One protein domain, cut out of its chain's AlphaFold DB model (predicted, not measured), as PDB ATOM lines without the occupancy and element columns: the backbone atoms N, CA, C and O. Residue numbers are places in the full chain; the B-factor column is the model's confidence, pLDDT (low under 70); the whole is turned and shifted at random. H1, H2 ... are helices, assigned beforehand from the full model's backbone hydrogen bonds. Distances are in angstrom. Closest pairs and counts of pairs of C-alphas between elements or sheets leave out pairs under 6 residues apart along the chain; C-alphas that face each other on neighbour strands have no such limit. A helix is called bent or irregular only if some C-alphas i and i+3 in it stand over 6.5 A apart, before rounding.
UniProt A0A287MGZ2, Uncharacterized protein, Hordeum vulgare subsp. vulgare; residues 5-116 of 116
ATOM      1  N   LYS A   5     230.335 184.555 229.066       69.25
ATOM      2  CA  LYS A   5     229.436 184.295 227.928       69.25
ATOM      3  C   LYS A   5     227.961 184.269 228.343       69.25
ATOM      4  O   LYS A   5     227.123 184.805 227.625       69.25
ATOM      5  N   GLY A   6     227.683 183.680 229.505       68.12
ATOM      6  CA  GLY A   6     226.361 183.643 230.127       68.12
ATOM      7  C   GLY A   6     225.880 185.004 230.622       68.12
ATOM      8  O   GLY A   6     224.693 185.168 230.777       68.12
ATOM      9  N   HIS A   7     226.751 186.001 230.800       76.25
ATOM     10  CA  HIS A   7     226.332 187.382 231.083       76.25
ATOM     11  C   HIS A   7     226.182 188.211 229.813       76.25
ATOM     12  O   HIS A   7     225.230 188.975 229.670       76.25
ATOM     13  N   VAL A   8     227.123 188.069 228.877       82.62
ATOM     14  CA  VAL A   8     227.119 188.860 227.645       82.62
ATOM     15  C   VAL A   8     225.861 188.582 226.837       82.62
ATOM     16  O   VAL A   8     225.253 189.527 226.349       82.62
ATOM     17  N   LEU A   9     225.441 187.323 226.703       82.12
ATOM     18  CA  LEU A   9     224.292 186.989 225.866       82.12
ATOM     19  C   LEU A   9     222.957 187.537 226.422       82.12
ATOM     20  O   LEU A   9     222.357 188.377 225.744       82.12
ATOM     21  N   PRO A  10     222.489 187.150 227.626       80.31
ATOM     22  CA  PRO A  10     221.246 187.687 228.180       80.31
ATOM     23  C   PRO A  10     221.360 189.179 228.499       80.31
ATOM     24  O   PRO A  10     220.426 189.928 228.222       80.31
ATOM     25  N   GLY A  11     222.517 189.657 228.970       82.94
ATOM     26  CA  GLY A  11     222.744 191.079 229.228       82.94
ATOM     27  C   GLY A  11     222.636 191.941 227.966       82.94
ATOM     28  O   GLY A  11     221.967 192.974 227.981       82.94
ATOM     29  N   THR A  12     223.219 191.501 226.846       87.06
ATOM     30  CA  THR A  12     223.098 192.212 225.560       87.06
ATOM     31  C   THR A  12     221.669 192.160 225.032       87.06
ATOM     32  O   THR A  12     221.191 193.154 224.489       87.06
ATOM     33  N   LEU A  13     220.958 191.041 225.218       87.69
ATOM     34  CA  LEU A  13     219.549 190.936 224.837       87.69
ATOM     35  C   LEU A  13     218.684 191.931 225.622       87.69
ATOM     36  O   LEU A  13     217.938 192.694 225.011       87.69
ATOM     37  N   PHE A  14     218.812 191.975 226.953       87.56
ATOM     38  CA  PHE A  14     218.081 192.938 227.783       87.56
ATOM     39  C   PHE A  14     218.427 194.383 227.422       87.56
ATOM     40  O   PHE A  14     217.528 195.219 227.332       87.56
ATOM     41  N   LEU A  15     219.702 194.674 227.146       91.81
ATOM     42  CA  LEU A  15     220.128 195.993 226.686       91.81
ATOM     43  C   LEU A  15     219.477 196.364 225.349       91.81
ATOM     44  O   LEU A  15     218.960 197.471 225.206       91.81
ATOM     45  N   ALA A  16     219.464 195.446 224.381       93.44
ATOM     46  CA  ALA A  16     218.867 195.676 223.070       93.44
ATOM     47  C   ALA A  16     217.350 195.906 223.165       93.44
ATOM     48  O   ALA A  16     216.827 196.832 222.547       93.44
ATOM     49  N   VAL A  17     216.648 195.107 223.977       93.25
ATOM     50  CA  VAL A  17     215.206 195.262 224.224       93.25
ATOM     51  C   VAL A  17     214.907 196.578 224.946       93.25
ATOM     52  O   VAL A  17     213.994 197.299 224.552       93.25
ATOM     53  N   GLY A  18     215.701 196.944 225.955       92.94
ATOM     54  CA  GLY A  18     215.564 198.224 226.651       92.94
ATOM     55  C   GLY A  18     215.805 199.420 225.727       92.94
ATOM     56  O   GLY A  18     215.013 200.363 225.709       92.94
ATOM     57  N   ALA A  19     216.849 199.361 224.897       95.81
ATOM     58  CA  ALA A  19     217.149 200.391 223.906       95.81
ATOM     59  C   ALA A  19     216.032 200.518 222.860       95.81
ATOM     60  O   ALA A  19     215.608 201.635 222.553       95.81
ATOM     61  N   TRP A  20     215.498 199.391 222.370       94.75
ATOM     62  CA  TRP A  20     214.310 199.375 221.516       94.75
ATOM     63  C   TRP A  20     213.155 200.092 222.207       94.75
ATOM     64  O   TRP A  20     212.561 200.999 221.621       94.75
ATOM     65  N   HIS A  21     212.813 199.694 223.434       95.00
ATOM     66  CA  HIS A  21     211.675 200.241 224.167       95.00
ATOM     67  C   HIS A  21     211.777 201.766 224.308       95.00
ATOM     68  O   HIS A  21     210.824 202.490 223.997       95.00
ATOM     69  N   VAL A  22     212.950 202.262 224.719       95.62
ATOM     70  CA  VAL A  22     213.228 203.699 224.851       95.62
ATOM     71  C   VAL A  22     213.099 204.400 223.503       95.62
ATOM     72  O   VAL A  22     212.393 205.403 223.407       95.62
ATOM     73  N   TRP A  23     213.708 203.855 222.447       95.12
ATOM     74  CA  TRP A  23     213.606 204.422 221.104       95.12
ATOM     75  C   TRP A  23     212.153 204.501 220.625       95.12
ATOM     76  O   TRP A  23     211.716 205.539 220.131       95.12
ATOM     77  N   ALA A  24     211.364 203.446 220.827       93.00
ATOM     78  CA  ALA A  24     209.954 203.423 220.457       93.00
ATOM     79  C   ALA A  24     209.122 204.438 221.259       93.00
ATOM     80  O   ALA A  24     208.188 205.044 220.725       93.00
ATOM     81  N   ALA A  25     209.444 204.661 222.536       94.12
ATOM     82  CA  ALA A  25     208.824 205.714 223.333       94.12
ATOM     83  C   ALA A  25     209.168 207.112 222.794       94.12
ATOM     84  O   ALA A  25     208.253 207.905 222.570       94.12
ATOM     85  N   VAL A  26     210.447 207.377 222.509       95.50
ATOM     86  CA  VAL A  26     210.917 208.645 221.928       95.50
ATOM     87  C   VAL A  26     210.272 208.899 220.567       95.50
ATOM     88  O   VAL A  26     209.749 209.985 220.338       95.50
ATOM     89  N   ALA A  27     210.228 207.894 219.690       93.88
ATOM     90  CA  ALA A  27     209.605 208.007 218.375       93.88
ATOM     91  C   ALA A  27     208.115 208.369 218.482       93.88
ATOM     92  O   ALA A  27     207.665 209.297 217.817       93.88
ATOM     93  N   ARG A  28     207.355 207.707 219.369       92.94
ATOM     94  CA  ARG A  28     205.934 208.038 219.595       92.94
ATOM     95  C   ARG A  28     205.740 209.450 220.136       92.94
ATOM     96  O   ARG A  28     204.813 210.138 219.713       92.94
ATOM     97  N   PHE A  29     206.596 209.868 221.066       94.69
ATOM     98  CA  PHE A  29     206.568 211.228 221.592       94.69
ATOM     99  C   PHE A  29     206.849 212.251 220.489       94.69
ATOM    100  O   PHE A  29     206.105 213.214 220.363       94.69
ATOM    101  N   ALA A  30     207.853 212.010 219.644       96.25
ATOM    102  CA  ALA A  30     208.182 212.886 218.524       96.25
ATOM    103  C   ALA A  30     207.057 212.964 217.475       96.25
ATOM    104  O   ALA A  30     206.857 214.020 216.881       96.25
ATOM    105  N   THR A  31     206.307 211.875 217.254       94.38
ATOM    106  CA  THR A  31     205.199 211.858 216.281       94.38
ATOM    107  C   THR A  31     203.938 212.571 216.764       94.38
ATOM    108  O   THR A  31     203.273 213.220 215.964       94.38
ATOM    109  N   ASP A  32     203.580 212.434 218.044       94.06
ATOM    110  CA  ASP A  32     202.393 213.078 218.620       94.06
ATOM    111  C   ASP A  32     202.611 213.338 220.122       94.06
ATOM    112  O   ASP A  32     202.204 212.532 220.971       94.06
ATOM    113  N   PRO A  33     203.256 214.467 220.472       93.12
ATOM    114  CA  PRO A  33     203.534 214.806 221.864       93.12
ATOM    115  C   PRO A  33     202.256 214.980 222.695       93.12
ATOM    116  O   PRO A  33     202.244 214.662 223.882       93.12
ATOM    117  N   ALA A  34     201.170 215.469 222.082       95.38
ATOM    118  CA  ALA A  34     199.925 215.799 222.775       95.38
ATOM    119  C   ALA A  34     199.136 214.549 223.196       95.38
ATOM    120  O   ALA A  34     198.483 214.548 224.241       95.38
ATOM    121  N   ARG A  35     199.201 213.471 222.402       91.69
ATOM    122  CA  ARG A  35     198.559 212.183 222.722       91.69
ATOM    123  C   ARG A  35     199.511 211.160 223.332       91.69
ATOM    124  O   ARG A  35     199.090 210.034 223.618       91.69
ATOM    125  N   PHE A  36     200.775 211.521 223.544       92.69
ATOM    126  CA  PHE A  36     201.769 210.605 224.076       92.69
ATOM    127  C   PHE A  36     201.369 210.072 225.458       92.69
ATOM    128  O   PHE A  36     201.050 210.806 226.395       92.69
ATOM    129  N   ARG A  37     201.430 208.746 225.590       91.12
ATOM    130  CA  ARG A  37     201.306 208.031 226.857       91.12
ATOM    131  C   ARG A  37     202.431 207.016 226.933       91.12
ATOM    132  O   ARG A  37     202.537 206.150 226.058       91.12
ATOM    133  N   LEU A  38     203.243 207.112 227.983       90.62
ATOM    134  CA  LEU A  38     204.243 206.096 228.272       90.62
ATOM    135  C   LEU A  38     203.530 204.778 228.585       90.62
ATOM    136  O   LEU A  38     202.537 204.745 229.315       90.62
ATOM    137  N   ARG A  39     204.024 203.693 227.997       90.50
ATOM    138  CA  ARG A  39     203.517 202.344 228.223       90.50
ATOM    139  C   ARG A  39     204.600 201.541 228.914       90.50
ATOM    140  O   ARG A  39     205.769 201.707 228.604       90.50
ATOM    141  N   VAL A  40     204.177 200.647 229.796       90.50
ATOM    142  CA  VAL A  40     205.071 199.751 230.544       90.50
ATOM    143  C   VAL A  40     205.734 198.704 229.630       90.50
ATOM    144  O   VAL A  40     206.744 198.123 229.995       90.50
ATOM    145  N   TRP A  41     205.199 198.501 228.424       92.19
ATOM    146  CA  TRP A  41     205.798 197.689 227.363       92.19
ATOM    147  C   TRP A  41     205.467 198.286 225.986       92.19
ATOM    148  O   TRP A  41     204.469 199.010 225.842       92.19
ATOM    149  N   ASN A  42     206.281 198.011 224.964       90.88
ATOM    150  CA  ASN A  42     206.048 198.534 223.618       90.88
ATOM    151  C   ASN A  42     205.218 197.581 222.734       90.88
ATOM    152  O   ASN A  42     205.717 196.530 222.328       90.88
ATOM    153  N   PRO A  43     203.992 197.960 222.329       89.38
ATOM    154  CA  PRO A  43     203.308 197.271 221.249       89.38
ATOM    155  C   PRO A  43     203.970 197.586 219.911       89.38
ATOM    156  O   PRO A  43     204.091 198.754 219.531       89.38
ATOM    157  N   VAL A  44     204.369 196.547 219.186       86.31
ATOM    158  CA  VAL A  44     204.888 196.696 217.824       86.31
ATOM    159  C   VAL A  44     203.714 196.894 216.862       86.31
ATOM    160  O   VAL A  44     202.619 196.373 217.086       86.31
ATOM    161  N   GLY A  45     203.919 197.696 215.814       76.81
ATOM    162  CA  GLY A  45     202.936 197.848 214.743       76.81
ATOM    163  C   GLY A  45     202.672 196.510 214.045       76.81
ATOM    164  O   GLY A  45     203.593 195.727 213.832       76.81
ATOM    165  N   GLY A  46     201.412 196.251 213.702       64.94
ATOM    166  CA  GLY A  46     200.956 194.963 213.171       64.94
ATOM    167  C   GLY A  46     199.879 194.338 214.061       64.94
ATOM    168  O   GLY A  46     199.912 194.450 215.284       64.94
ATOM    169  N   GLY A  47     198.870 193.727 213.441       76.69
ATOM    170  CA  GLY A  47     197.805 193.029 214.161       76.69
ATOM    171  C   GLY A  47     198.273 191.700 214.764       76.69
ATOM    172  O   GLY A  47     199.303 191.145 214.379       76.69
ATOM    173  N   GLY A  48     197.487 191.162 215.697       79.81
ATOM    174  CA  GLY A  48     197.684 189.811 216.230       79.81
ATOM    175  C   GLY A  48     198.915 189.658 217.129       79.81
ATOM    176  O   GLY A  48     199.210 190.521 217.954       79.81
ATOM    177  N   ALA A  49     199.619 188.528 217.000       79.62
ATOM    178  CA  ALA A  49     200.710 188.138 217.898       79.62
ATOM    179  C   ALA A  49     201.909 189.104 217.861       79.62
ATOM    180  O   ALA A  49     202.510 189.370 218.899       79.62
ATOM    181  N   LEU A  50     202.211 189.698 216.699       84.62
ATOM    182  CA  LEU A  50     203.341 190.621 216.534       84.62
ATOM    183  C   LEU A  50     203.247 191.844 217.447       84.62
ATOM    184  O   LEU A  50     204.273 192.369 217.877       84.62
ATOM    185  N   ARG A  51     202.024 192.243 217.817       88.62
ATOM    186  CA  ARG A  51     201.794 193.324 218.772       88.62
ATOM    187  C   ARG A  51     202.556 193.094 220.073       88.62
ATOM    188  O   ARG A  51     203.068 194.062 220.610       88.62
ATOM    189  N   HIS A  52     202.657 191.857 220.558       92.25
ATOM    190  CA  HIS A  52     203.221 191.514 221.870       92.25
ATOM    191  C   HIS A  52     204.687 191.061 221.823       92.25
ATOM    192  O   HIS A  52     205.160 190.435 222.770       92.25
ATOM    193  N   LEU A  53     205.414 191.376 220.744       92.50
ATOM    194  CA  LEU A  53     206.781 190.899 220.527       92.50
ATOM    195  C   LEU A  53     207.717 191.193 221.706       92.50
ATOM    196  O   LEU A  53     208.424 190.292 222.145       92.50
ATOM    197  N   GLU A  54     207.691 192.413 222.252       92.88
ATOM    198  CA  GLU A  54     208.527 192.770 223.408       92.88
ATOM    199  C   GLU A  54     208.259 191.845 224.603       92.88
ATOM    200  O   GLU A  54     209.194 191.328 225.207       92.88
ATOM    201  N   LEU A  55     206.986 191.562 224.895       93.38
ATOM    202  CA  LEU A  55     206.612 190.685 226.003       93.38
ATOM    203  C   LEU A  55     207.028 189.233 225.758       93.38
ATOM    204  O   LEU A  55     207.444 188.564 226.699       93.38
ATOM    205  N   TYR A  56     206.951 188.744 224.517       93.50
ATOM    206  CA  TYR A  56     207.439 187.405 224.182       93.50
ATOM    207  C   TYR A  56     208.951 187.291 224.332       93.50
ATOM    208  O   TYR A  56     209.427 186.291 224.865       93.50
ATOM    209  N   VAL A  57     209.704 188.309 223.908       93.31
ATOM    210  CA  VAL A  57     211.163 188.324 224.058       93.31
ATOM    211  C   VAL A  57     211.550 188.390 225.535       93.31
ATOM    212  O   VAL A  57     212.395 187.611 225.964       93.31
ATOM    213  N   VAL A  58     210.905 189.252 226.328       93.44
ATOM    214  CA  VAL A  58     211.182 189.372 227.768       93.44
ATOM    215  C   VAL A  58     210.798 188.096 228.514       93.44
ATOM    216  O   VAL A  58     211.637 187.532 229.210       93.44
ATOM    217  N   ALA A  59     209.562 187.608 228.362       94.50
ATOM    218  CA  ALA A  59     209.100 186.425 229.084       94.50
ATOM    219  C   ALA A  59     209.846 185.163 228.635       94.50
ATOM    220  O   ALA A  59     210.328 184.402 229.468       94.50
ATOM    221  N   GLY A  60     209.971 184.951 227.323       93.19
ATOM    222  CA  GLY A  60     210.655 183.789 226.765       93.19
ATOM    223  C   GLY A  60     212.147 183.790 227.081       93.19
ATOM    224  O   GLY A  60     212.670 182.778 227.538       93.19
ATOM    225  N   GLY A  61     212.822 184.929 226.897       91.50
ATOM    226  CA  GLY A  61     214.241 185.079 227.213       91.50
ATOM    227  C   GLY A  61     214.527 184.860 228.695       91.50
ATOM    228  O   GLY A  61     215.376 184.040 229.030       91.50
ATOM    229  N   ALA A  62     213.765 185.514 229.578       92.38
ATOM    230  CA  ALA A  62     213.928 185.351 231.019       92.38
ATOM    231  C   ALA A  62     213.634 183.918 231.484       92.38
ATOM    232  O   ALA A  62     214.353 183.393 232.327       92.38
ATOM    233  N   PHE A  63     212.620 183.257 230.917       93.38
ATOM    234  CA  PHE A  63     212.310 181.865 231.242       93.38
ATOM    235  C   PHE A  63     213.428 180.906 230.824       93.38
ATOM    236  O   PHE A  63     213.840 180.062 231.616       93.38
ATOM    237  N   LEU A  64     213.935 181.039 229.594       91.00
ATOM    238  CA  LEU A  64     215.020 180.194 229.098       91.00
ATOM    239  C   LEU A  64     216.292 180.378 229.927       91.00
ATOM    240  O   LEU A  64     216.906 179.388 230.319       91.00
ATOM    241  N   ASP A  65     216.656 181.622 230.231       88.69
ATOM    242  CA  ASP A  65     217.836 181.932 231.040       88.69
ATOM    243  C   ASP A  65     217.669 181.439 232.489       88.69
ATOM    244  O   ASP A  65     218.573 180.831 233.053       88.69
ATOM    245  N   MET A  66     216.463 181.561 233.059       90.31
ATOM    246  CA  MET A  66     216.135 180.995 234.373       90.31
ATOM    247  C   MET A  66     216.301 179.472 234.380       90.31
ATOM    248  O   MET A  66     216.832 178.915 235.340       90.31
ATOM    249  N   CYS A  67     215.867 178.780 233.322       88.75
ATOM    250  CA  CYS A  67     216.084 177.342 233.188       88.75
ATOM    251  C   CYS A  67     217.577 176.997 233.122       88.75
ATOM    252  O   CYS A  67     217.988 176.014 233.734       88.75
ATOM    253  N   VAL A  68     218.392 177.789 232.424       86.62
ATOM    254  CA  VAL A  68     219.847 177.588 232.385       86.62
ATOM    255  C   VAL A  68     220.448 177.780 233.779       86.62
ATOM    256  O   VAL A  68     221.124 176.876 234.264       86.62
ATOM    257  N   GLU A  69     220.147 178.879 234.466       86.38
ATOM    258  CA  GLU A  69     220.744 179.149 235.777       86.38
ATOM    259  C   GLU A  69     220.289 178.159 236.854       86.38
ATOM    260  O   GLU A  69     221.105 177.613 237.596       86.38
ATOM    261  N   VAL A  70     218.997 177.835 236.914       86.12
ATOM    262  CA  VAL A  70     218.477 176.952 237.965       86.12
ATOM    263  C   VAL A  70     218.742 175.479 237.660       86.12
ATOM    264  O   VAL A  70     219.065 174.731 238.579       86.12
ATOM    265  N   LEU A  71     218.609 175.029 236.408       85.75
ATOM    266  CA  LEU A  71     218.698 173.599 236.076       85.75
ATOM    267  C   LEU A  71     220.097 173.190 235.613       85.75
ATOM    268  O   LEU A  71     220.578 172.123 236.000       85.75
ATOM    269  N   TYR A  72     220.741 174.013 234.784       83.44
ATOM    270  CA  TYR A  72     222.021 173.673 234.171       83.44
ATOM    271  C   TYR A  72     223.207 174.092 235.047       83.44
ATOM    272  O   TYR A  72     224.037 173.239 235.360       83.44
ATOM    273  N   SER A  73     223.263 175.349 235.508       80.38
ATOM    274  CA  SER A  73     224.379 175.857 236.328       80.38
ATOM    275  C   SER A  73     224.465 175.161 237.691       80.38
ATOM    276  O   SER A  73     225.559 174.857 238.166       80.38
ATOM    277  N   THR A  74     223.322 174.807 238.293       81.38
ATOM    278  CA  THR A  74     223.317 174.038 239.552       81.38
ATOM    279  C   THR A  74     223.558 172.539 239.366       81.38
ATOM    280  O   THR A  74     223.664 171.806 240.348       81.38
ATOM    281  N   HIS A  75     223.596 172.043 238.123       81.31
ATOM    282  CA  HIS A  75     223.588 170.611 237.800       81.31
ATOM    283  C   HIS A  75     222.464 169.828 238.508       81.31
ATOM    284  O   HIS A  75     222.643 168.656 238.847       81.31
ATOM    285  N   LEU A  76     221.326 170.483 238.775       80.06
ATOM    286  CA  LEU A  76     220.206 169.970 239.579       80.06
ATOM    287  C   LEU A  76     220.571 169.637 241.040       80.06
ATOM    288  O   LEU A  76     219.815 168.965 241.742       80.06
ATOM    289  N   ARG A  77     221.717 170.121 241.531       81.06
ATOM    290  CA  ARG A  77     222.230 169.909 242.894       81.06
ATOM    291  C   ARG A  77     222.052 171.158 243.750       81.06
ATOM    292  O   ARG A  77     222.997 171.697 244.320       81.06
ATOM    293  N   ILE A  78     220.803 171.596 243.858       79.25
ATOM    294  CA  ILE A  78     220.422 172.792 244.623       79.25
ATOM    295  C   ILE A  78     220.639 172.581 246.133       79.25
ATOM    296  O   ILE A  78     220.986 173.515 246.857       79.25
ATOM    297  N   PHE A  79     220.490 171.341 246.607       82.62
ATOM    298  CA  PHE A  79     220.638 170.982 248.015       82.62
ATOM    299  C   PHE A  79     221.977 170.296 248.281       82.62
ATOM    300  O   PHE A  79     222.374 169.365 247.578       82.62
ATOM    301  N   ALA A  80     222.665 170.751 249.324       81.06
ATOM    302  CA  ALA A  80     223.859 170.105 249.839       81.06
ATOM    303  C   ALA A  80     223.497 168.828 250.625       81.06
ATOM    304  O   ALA A  80     222.387 168.722 251.167       81.06
ATOM    305  N   PRO A  81     224.431 167.866 250.754       73.31
ATOM    306  CA  PRO A  81     224.278 166.752 251.685       73.31
ATOM    307  C   PRO A  81     224.047 167.301 253.103       73.31
ATOM    308  O   PRO A  81     224.921 167.958 253.661       73.31
ATOM    309  N   GLY A  82     222.845 167.096 253.651       78.75
ATOM    310  CA  GLY A  82     222.395 167.721 254.907       78.75
ATOM    311  C   GLY A  82     221.149 168.608 254.782       78.75
ATOM    312  O   GLY A  82     220.660 169.102 255.791       78.75
ATOM    313  N   GLY A  83     220.605 168.793 253.572       77.38
ATOM    314  CA  GLY A  83     219.289 169.414 253.343       77.38
ATOM    315  C   GLY A  83     219.286 170.944 253.251       77.38
ATOM    316  O   GLY A  83     218.257 171.528 252.925       77.38
ATOM    317  N   GLY A  84     220.424 171.600 253.487       82.75
ATOM    318  CA  GLY A  84     220.589 173.036 253.249       82.75
ATOM    319  C   GLY A  84     220.778 173.370 251.766       82.75
ATOM    320  O   GLY A  84     221.230 172.533 250.983       82.75
ATOM    321  N   VAL A  85     220.469 174.610 251.378       83.62
ATOM    322  CA  VAL A  85     220.824 175.140 250.050       83.62
ATOM    323  C   VAL A  85     222.344 175.147 249.910       83.62
ATOM    324  O   VAL A  85     223.045 175.608 250.810       83.62
ATOM    325  N   ASN A  86     222.857 174.629 248.795       84.44
ATOM    326  CA  ASN A  86     224.290 174.590 248.542       84.44
ATOM    327  C   ASN A  86     224.838 176.019 248.340       84.44
ATOM    328  O   ASN A  86     224.464 176.670 247.359       84.44
ATOM    329  N   PRO A  87     225.758 176.506 249.200       83.25
ATOM    330  CA  PRO A  87     226.322 177.849 249.088       83.25
ATOM    331  C   PRO A  87     226.993 178.121 247.737       83.25
ATOM    332  O   PRO A  87     227.009 179.260 247.276       83.25
ATOM    333  N   ALA A  88     227.501 177.073 247.077       83.25
ATOM    334  CA  ALA A  88     228.130 177.173 245.765       83.25
ATOM    335  C   ALA A  88     227.167 177.646 244.659       83.25
ATOM    336  O   ALA A  88     227.627 178.178 243.653       83.25
ATOM    337  N   HIS A  89     225.852 177.493 244.863       85.25
ATOM    338  CA  HIS A  89     224.806 177.809 243.884       85.25
ATOM    339  C   HIS A  89     223.929 179.002 244.282       85.25
ATOM    340  O   HIS A  89     222.946 179.296 243.604       85.25
ATOM    341  N   LEU A  90     224.264 179.725 245.359       86.94
ATOM    342  CA  LEU A  90     223.478 180.889 245.793       86.94
ATOM    343  C   LEU A  90     223.411 181.980 244.722       86.94
ATOM    344  O   LEU A  90     222.356 182.569 244.524       86.94
ATOM    345  N   ASN A  91     224.510 182.197 243.998       85.12
ATOM    346  CA  ASN A  91     224.545 183.140 242.883       85.12
ATOM    347  C   ASN A  91     223.549 182.747 241.782       85.12
ATOM    348  O   ASN A  91     222.823 183.596 241.279       85.12
ATOM    349  N   ASP A  92     223.500 181.466 241.421       85.56
ATOM    350  CA  ASP A  92     222.649 180.970 240.334       85.56
ATOM    351  C   ASP A  92     221.165 181.050 240.739       85.56
ATOM    352  O   ASP A  92     220.304 181.395 239.931       85.56
ATOM    353  N   LEU A  93     220.864 180.828 242.024       88.19
ATOM    354  CA  LEU A  93     219.528 181.032 242.594       88.19
ATOM    355  C   LEU A  93     219.122 182.510 242.655       88.19
ATOM    356  O   LEU A  93     217.961 182.822 242.402       88.19
ATOM    357  N   GLU A  94     220.046 183.419 242.968       90.88
ATOM    358  CA  GLU A  94     219.799 184.866 242.927       90.88
ATOM    359  C   GLU A  94     219.448 185.317 241.503       90.88
ATOM    360  O   GLU A  94     218.444 186.001 241.291       90.88
ATOM    361  N   HIS A  95     220.224 184.861 240.513       88.56
ATOM    362  CA  HIS A  95     219.980 185.154 239.101       88.56
ATOM    363  C   HIS A  95     218.655 184.543 238.636       88.56
ATOM    364  O   HIS A  95     217.815 185.245 238.072       88.56
ATOM    365  N   GLY A  96     218.405 183.271 238.961       89.38
ATOM    366  CA  GLY A  96     217.130 182.607 238.694       89.38
ATOM    367  C   GLY A  96     215.938 183.333 239.325       89.38
ATOM    368  O   GLY A  96     214.898 183.480 238.686       89.38
ATOM    369  N   GLY A  97     216.096 183.860 240.542       90.69
ATOM    370  CA  GLY A  97     215.087 184.668 241.225       90.69
ATOM    371  C   GLY A  97     214.796 185.993 240.517       90.69
ATOM    372  O   GLY A  97     213.630 186.348 240.334       90.69
ATOM    373  N   MET A  98     215.828 186.710 240.063       92.69
ATOM    374  CA  MET A  98     215.651 187.927 239.258       92.69
ATOM    375  C   MET A  98     214.944 187.628 237.928       92.69
ATOM    376  O   MET A  98     213.993 188.319 237.560       92.69
ATOM    377  N   LEU A  99     215.360 186.570 237.229       92.38
ATOM    378  CA  LEU A  99     214.777 186.154 235.950       92.38
ATOM    379  C   LEU A  99     213.319 185.701 236.099       92.38
ATOM    380  O   LEU A  99     212.484 186.030 235.253       92.38
ATOM    381  N   LEU A 100     212.972 185.048 237.213       94.00
ATOM    382  CA  LEU A 100     211.590 184.712 237.551       94.00
ATOM    383  C   LEU A 100     210.702 185.964 237.603       94.00
ATOM    384  O   LEU A 100     209.582 185.934 237.097       94.00
ATOM    385  N   MET A 101     211.190 187.078 238.159       94.44
ATOM    386  CA  MET A 101     210.414 188.325 238.214       94.44
ATOM    387  C   MET A 101     210.134 188.887 236.815       94.44
ATOM    388  O   MET A 101     208.999 189.275 236.531       94.44
ATOM    389  N   PHE A 102     211.125 188.876 235.917       92.69
ATOM    390  CA  PHE A 102     210.932 189.293 234.522       92.69
ATOM    391  C   PHE A 102     209.957 188.381 233.772       92.69
ATOM    392  O   PHE A 102     209.092 188.872 233.039       92.69
ATOM    393  N   PHE A 103     210.053 187.066 233.987       95.25
ATOM    394  CA  PHE A 103     209.121 186.101 233.413       95.25
ATOM    395  C   PHE A 103     207.688 186.350 233.889       95.25
ATOM    396  O   PHE A 103     206.785 186.479 233.061       95.25
ATOM    397  N   LEU A 104     207.477 186.473 235.204       96.31
ATOM    398  CA  LEU A 104     206.158 186.731 235.784       96.31
ATOM    399  C   LEU A 104     205.567 188.037 235.255       96.31
ATOM    400  O   LEU A 104     204.408 188.061 234.846       96.31
ATOM    401  N   PHE A 105     206.367 189.102 235.200       94.38
ATOM    402  CA  PHE A 105     205.949 190.371 234.614       94.38
ATOM    403  C   PHE A 105     205.465 190.196 233.167       94.38
ATOM    404  O   PHE A 105     204.342 190.589 232.843       94.38
ATOM    405  N   GLY A 106     206.273 189.575 232.303       93.69
ATOM    406  CA  GLY A 106     205.930 189.402 230.892       93.69
ATOM    407  C   GLY A 106     204.715 188.491 230.683       93.69
ATOM    408  O   GLY A 106     203.822 188.819 229.900       93.69
ATOM    409  N   ALA A 107     204.634 187.386 231.428       94.38
ATOM    410  CA  ALA A 107     203.532 186.432 231.354       94.38
ATOM    411  C   ALA A 107     202.204 187.048 231.818       94.38
ATOM    412  O   ALA A 107     201.183 186.912 231.139       94.38
ATOM    413  N   LEU A 108     202.212 187.778 232.937       95.25
ATOM    414  CA  LEU A 108     201.022 188.461 233.451       95.25
ATOM    415  C   LEU A 108     200.601 189.624 232.547       95.25
ATOM    416  O   LEU A 108     199.406 189.819 232.316       95.25
ATOM    417  N   ALA A 109     201.556 190.367 231.979       93.38
ATOM    418  CA  ALA A 109     201.265 191.417 231.008       93.38
ATOM    419  C   ALA A 109     200.601 190.851 229.742       93.38
ATOM    420  O   ALA A 109     199.615 191.424 229.273       93.38
ATOM    421  N   LEU A 110     201.093 189.716 229.225       92.56
ATOM    422  CA  LEU A 110     200.486 188.991 228.102       92.56
ATOM    423  C   LEU A 110     199.075 188.514 228.434       92.56
ATOM    424  O   LEU A 110     198.145 188.768 227.669       92.56
ATOM    425  N   LEU A 111     198.904 187.863 229.588       92.38
ATOM    426  CA  LEU A 111     197.604 187.379 230.042       92.38
ATOM    427  C   LEU A 111     196.592 188.526 230.136       92.38
ATOM    428  O   LEU A 111     195.485 188.411 229.621       92.38
ATOM    429  N   SER A 112     197.008 189.668 230.689       90.56
ATOM    430  CA  SER A 112     196.174 190.866 230.799       90.56
ATOM    431  C   SER A 112     195.705 191.418 229.447       90.56
ATOM    432  O   SER A 112     194.676 192.096 229.407       90.56
ATOM    433  N   GLN A 113     196.425 191.167 228.345       87.94
ATOM    434  CA  GLN A 113     195.970 191.574 227.010       87.94
ATOM    435  C   GLN A 113     194.894 190.649 226.432       87.94
ATOM    436  O   GLN A 113     194.103 191.115 225.620       87.94
ATOM    437  N   ASN A 114     194.852 189.377 226.843       75.44
ATOM    438  CA  ASN A 114     193.862 188.399 226.371       75.44
ATOM    439  C   ASN A 114     192.553 188.426 227.172       75.44
ATOM    440  O   ASN A 114     191.551 187.886 226.718       75.44
ATOM    441  N   THR A 115     192.556 189.020 228.367       75.88
ATOM    442  CA  THR A 115     191.383 189.096 229.256       75.88
ATOM    443  C   THR A 115     190.628 190.430 229.162       75.88
ATOM    444  O   THR A 115     189.831 190.731 230.049       75.88
ATOM    445  N   ARG A 116     190.916 191.263 228.156       55.31
ATOM    446  CA  ARG A 116     190.221 192.529 227.870       55.31
ATOM    447  C   ARG A 116     189.387 192.395 226.610       55.31
ATOM    448  O   ARG A 116     188.295 192.997 226.601       55.31
TER     449      ARG A 116
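What this domain is: This is residues 5 to 116 of the 116 residues of an uncharacterized protein of Hordeum vulgare subsp. vulgare (UniProt A0A287MGZ2). Two long helices, H2 and H3, pack side by side as a close helical hairpin, and a third long helix, H1, packs loosely along H2 with residues 10 to 17 alone, leaving H3 apart from it. The three helices run roughly along the longest axis, H2 opposite to both its partners, with the H1 to H2 link at one end of the elongated whole and the H2 to H3 link at the other; residues 30 to 35 stick out. The printed part has 112 residues, with three named helices in the order H1, H2, H3, and no named strand; the class is all helix. The whole is loose, with a radius of gyration of the C-alphas of 17.7 A and spans of 62 by 31 by 20 A.

How they stand to each other: The longest helix is H3, residues 87 to 114. It touches H2, residues 48 to 73, with 40 pairs of C-alphas within 8 A, the closest being those of Ala 59 and Phe 103, 4.3 A apart. H2 and H3 form a helical hairpin and run opposite ways at a shallow tilt of 18 degrees. H2 also touches H1, residues 5 to 31, with 5 pairs of C-alphas within 8 A. They touch with residues 10 to 17 of H1 and residues 54 to 65 of H2 alone, and their closest C-alphas are those of Val 17 and Glu 54, 7.2 A apart. H1 and H2 are a helical hairpin too, running opposite ways at a shallow tilt of 21 degrees. H1 and H3 are apart. Backbone O i to N i+4 pairs are within hydrogen-bond range in 22 of 23 cases in H1, 17 of 22 in H2 and 22 of 24 in H3.

Where its parts are: H3 measures 41.0 A from C-alpha 87 at (226.322, 177.849, 249.088) to C-alpha 114 at (193.862, 188.399, 226.371). It is irregular, with C-alphas 88 and 91 lying 7.5 A apart. H2 measures 36.2 A from first to last C-alpha; it is irregular, with C-alphas 51 and 54 lying 8.2 A apart, and has a kink of 58 degrees near residue 55. H1 measures 38.5 A and begins with C-alpha 5 at (229.436, 184.295, 227.928).

The domain as a whole: The two C-alphas farthest apart are those of Ala 34 and Gly 82, at 62.0 A. The printed part has no cut, and it ends at residue 116, the chain's last residue. Both links are long: 16 residues from H1 to H2 and 13 from H2 to H3. Residues 30 to 35, of which 30 to 31 belong to H1, stand free. The mean pLDDT of the printed part is 87.8, and residues 5, 6, 46 and 116 are under 70.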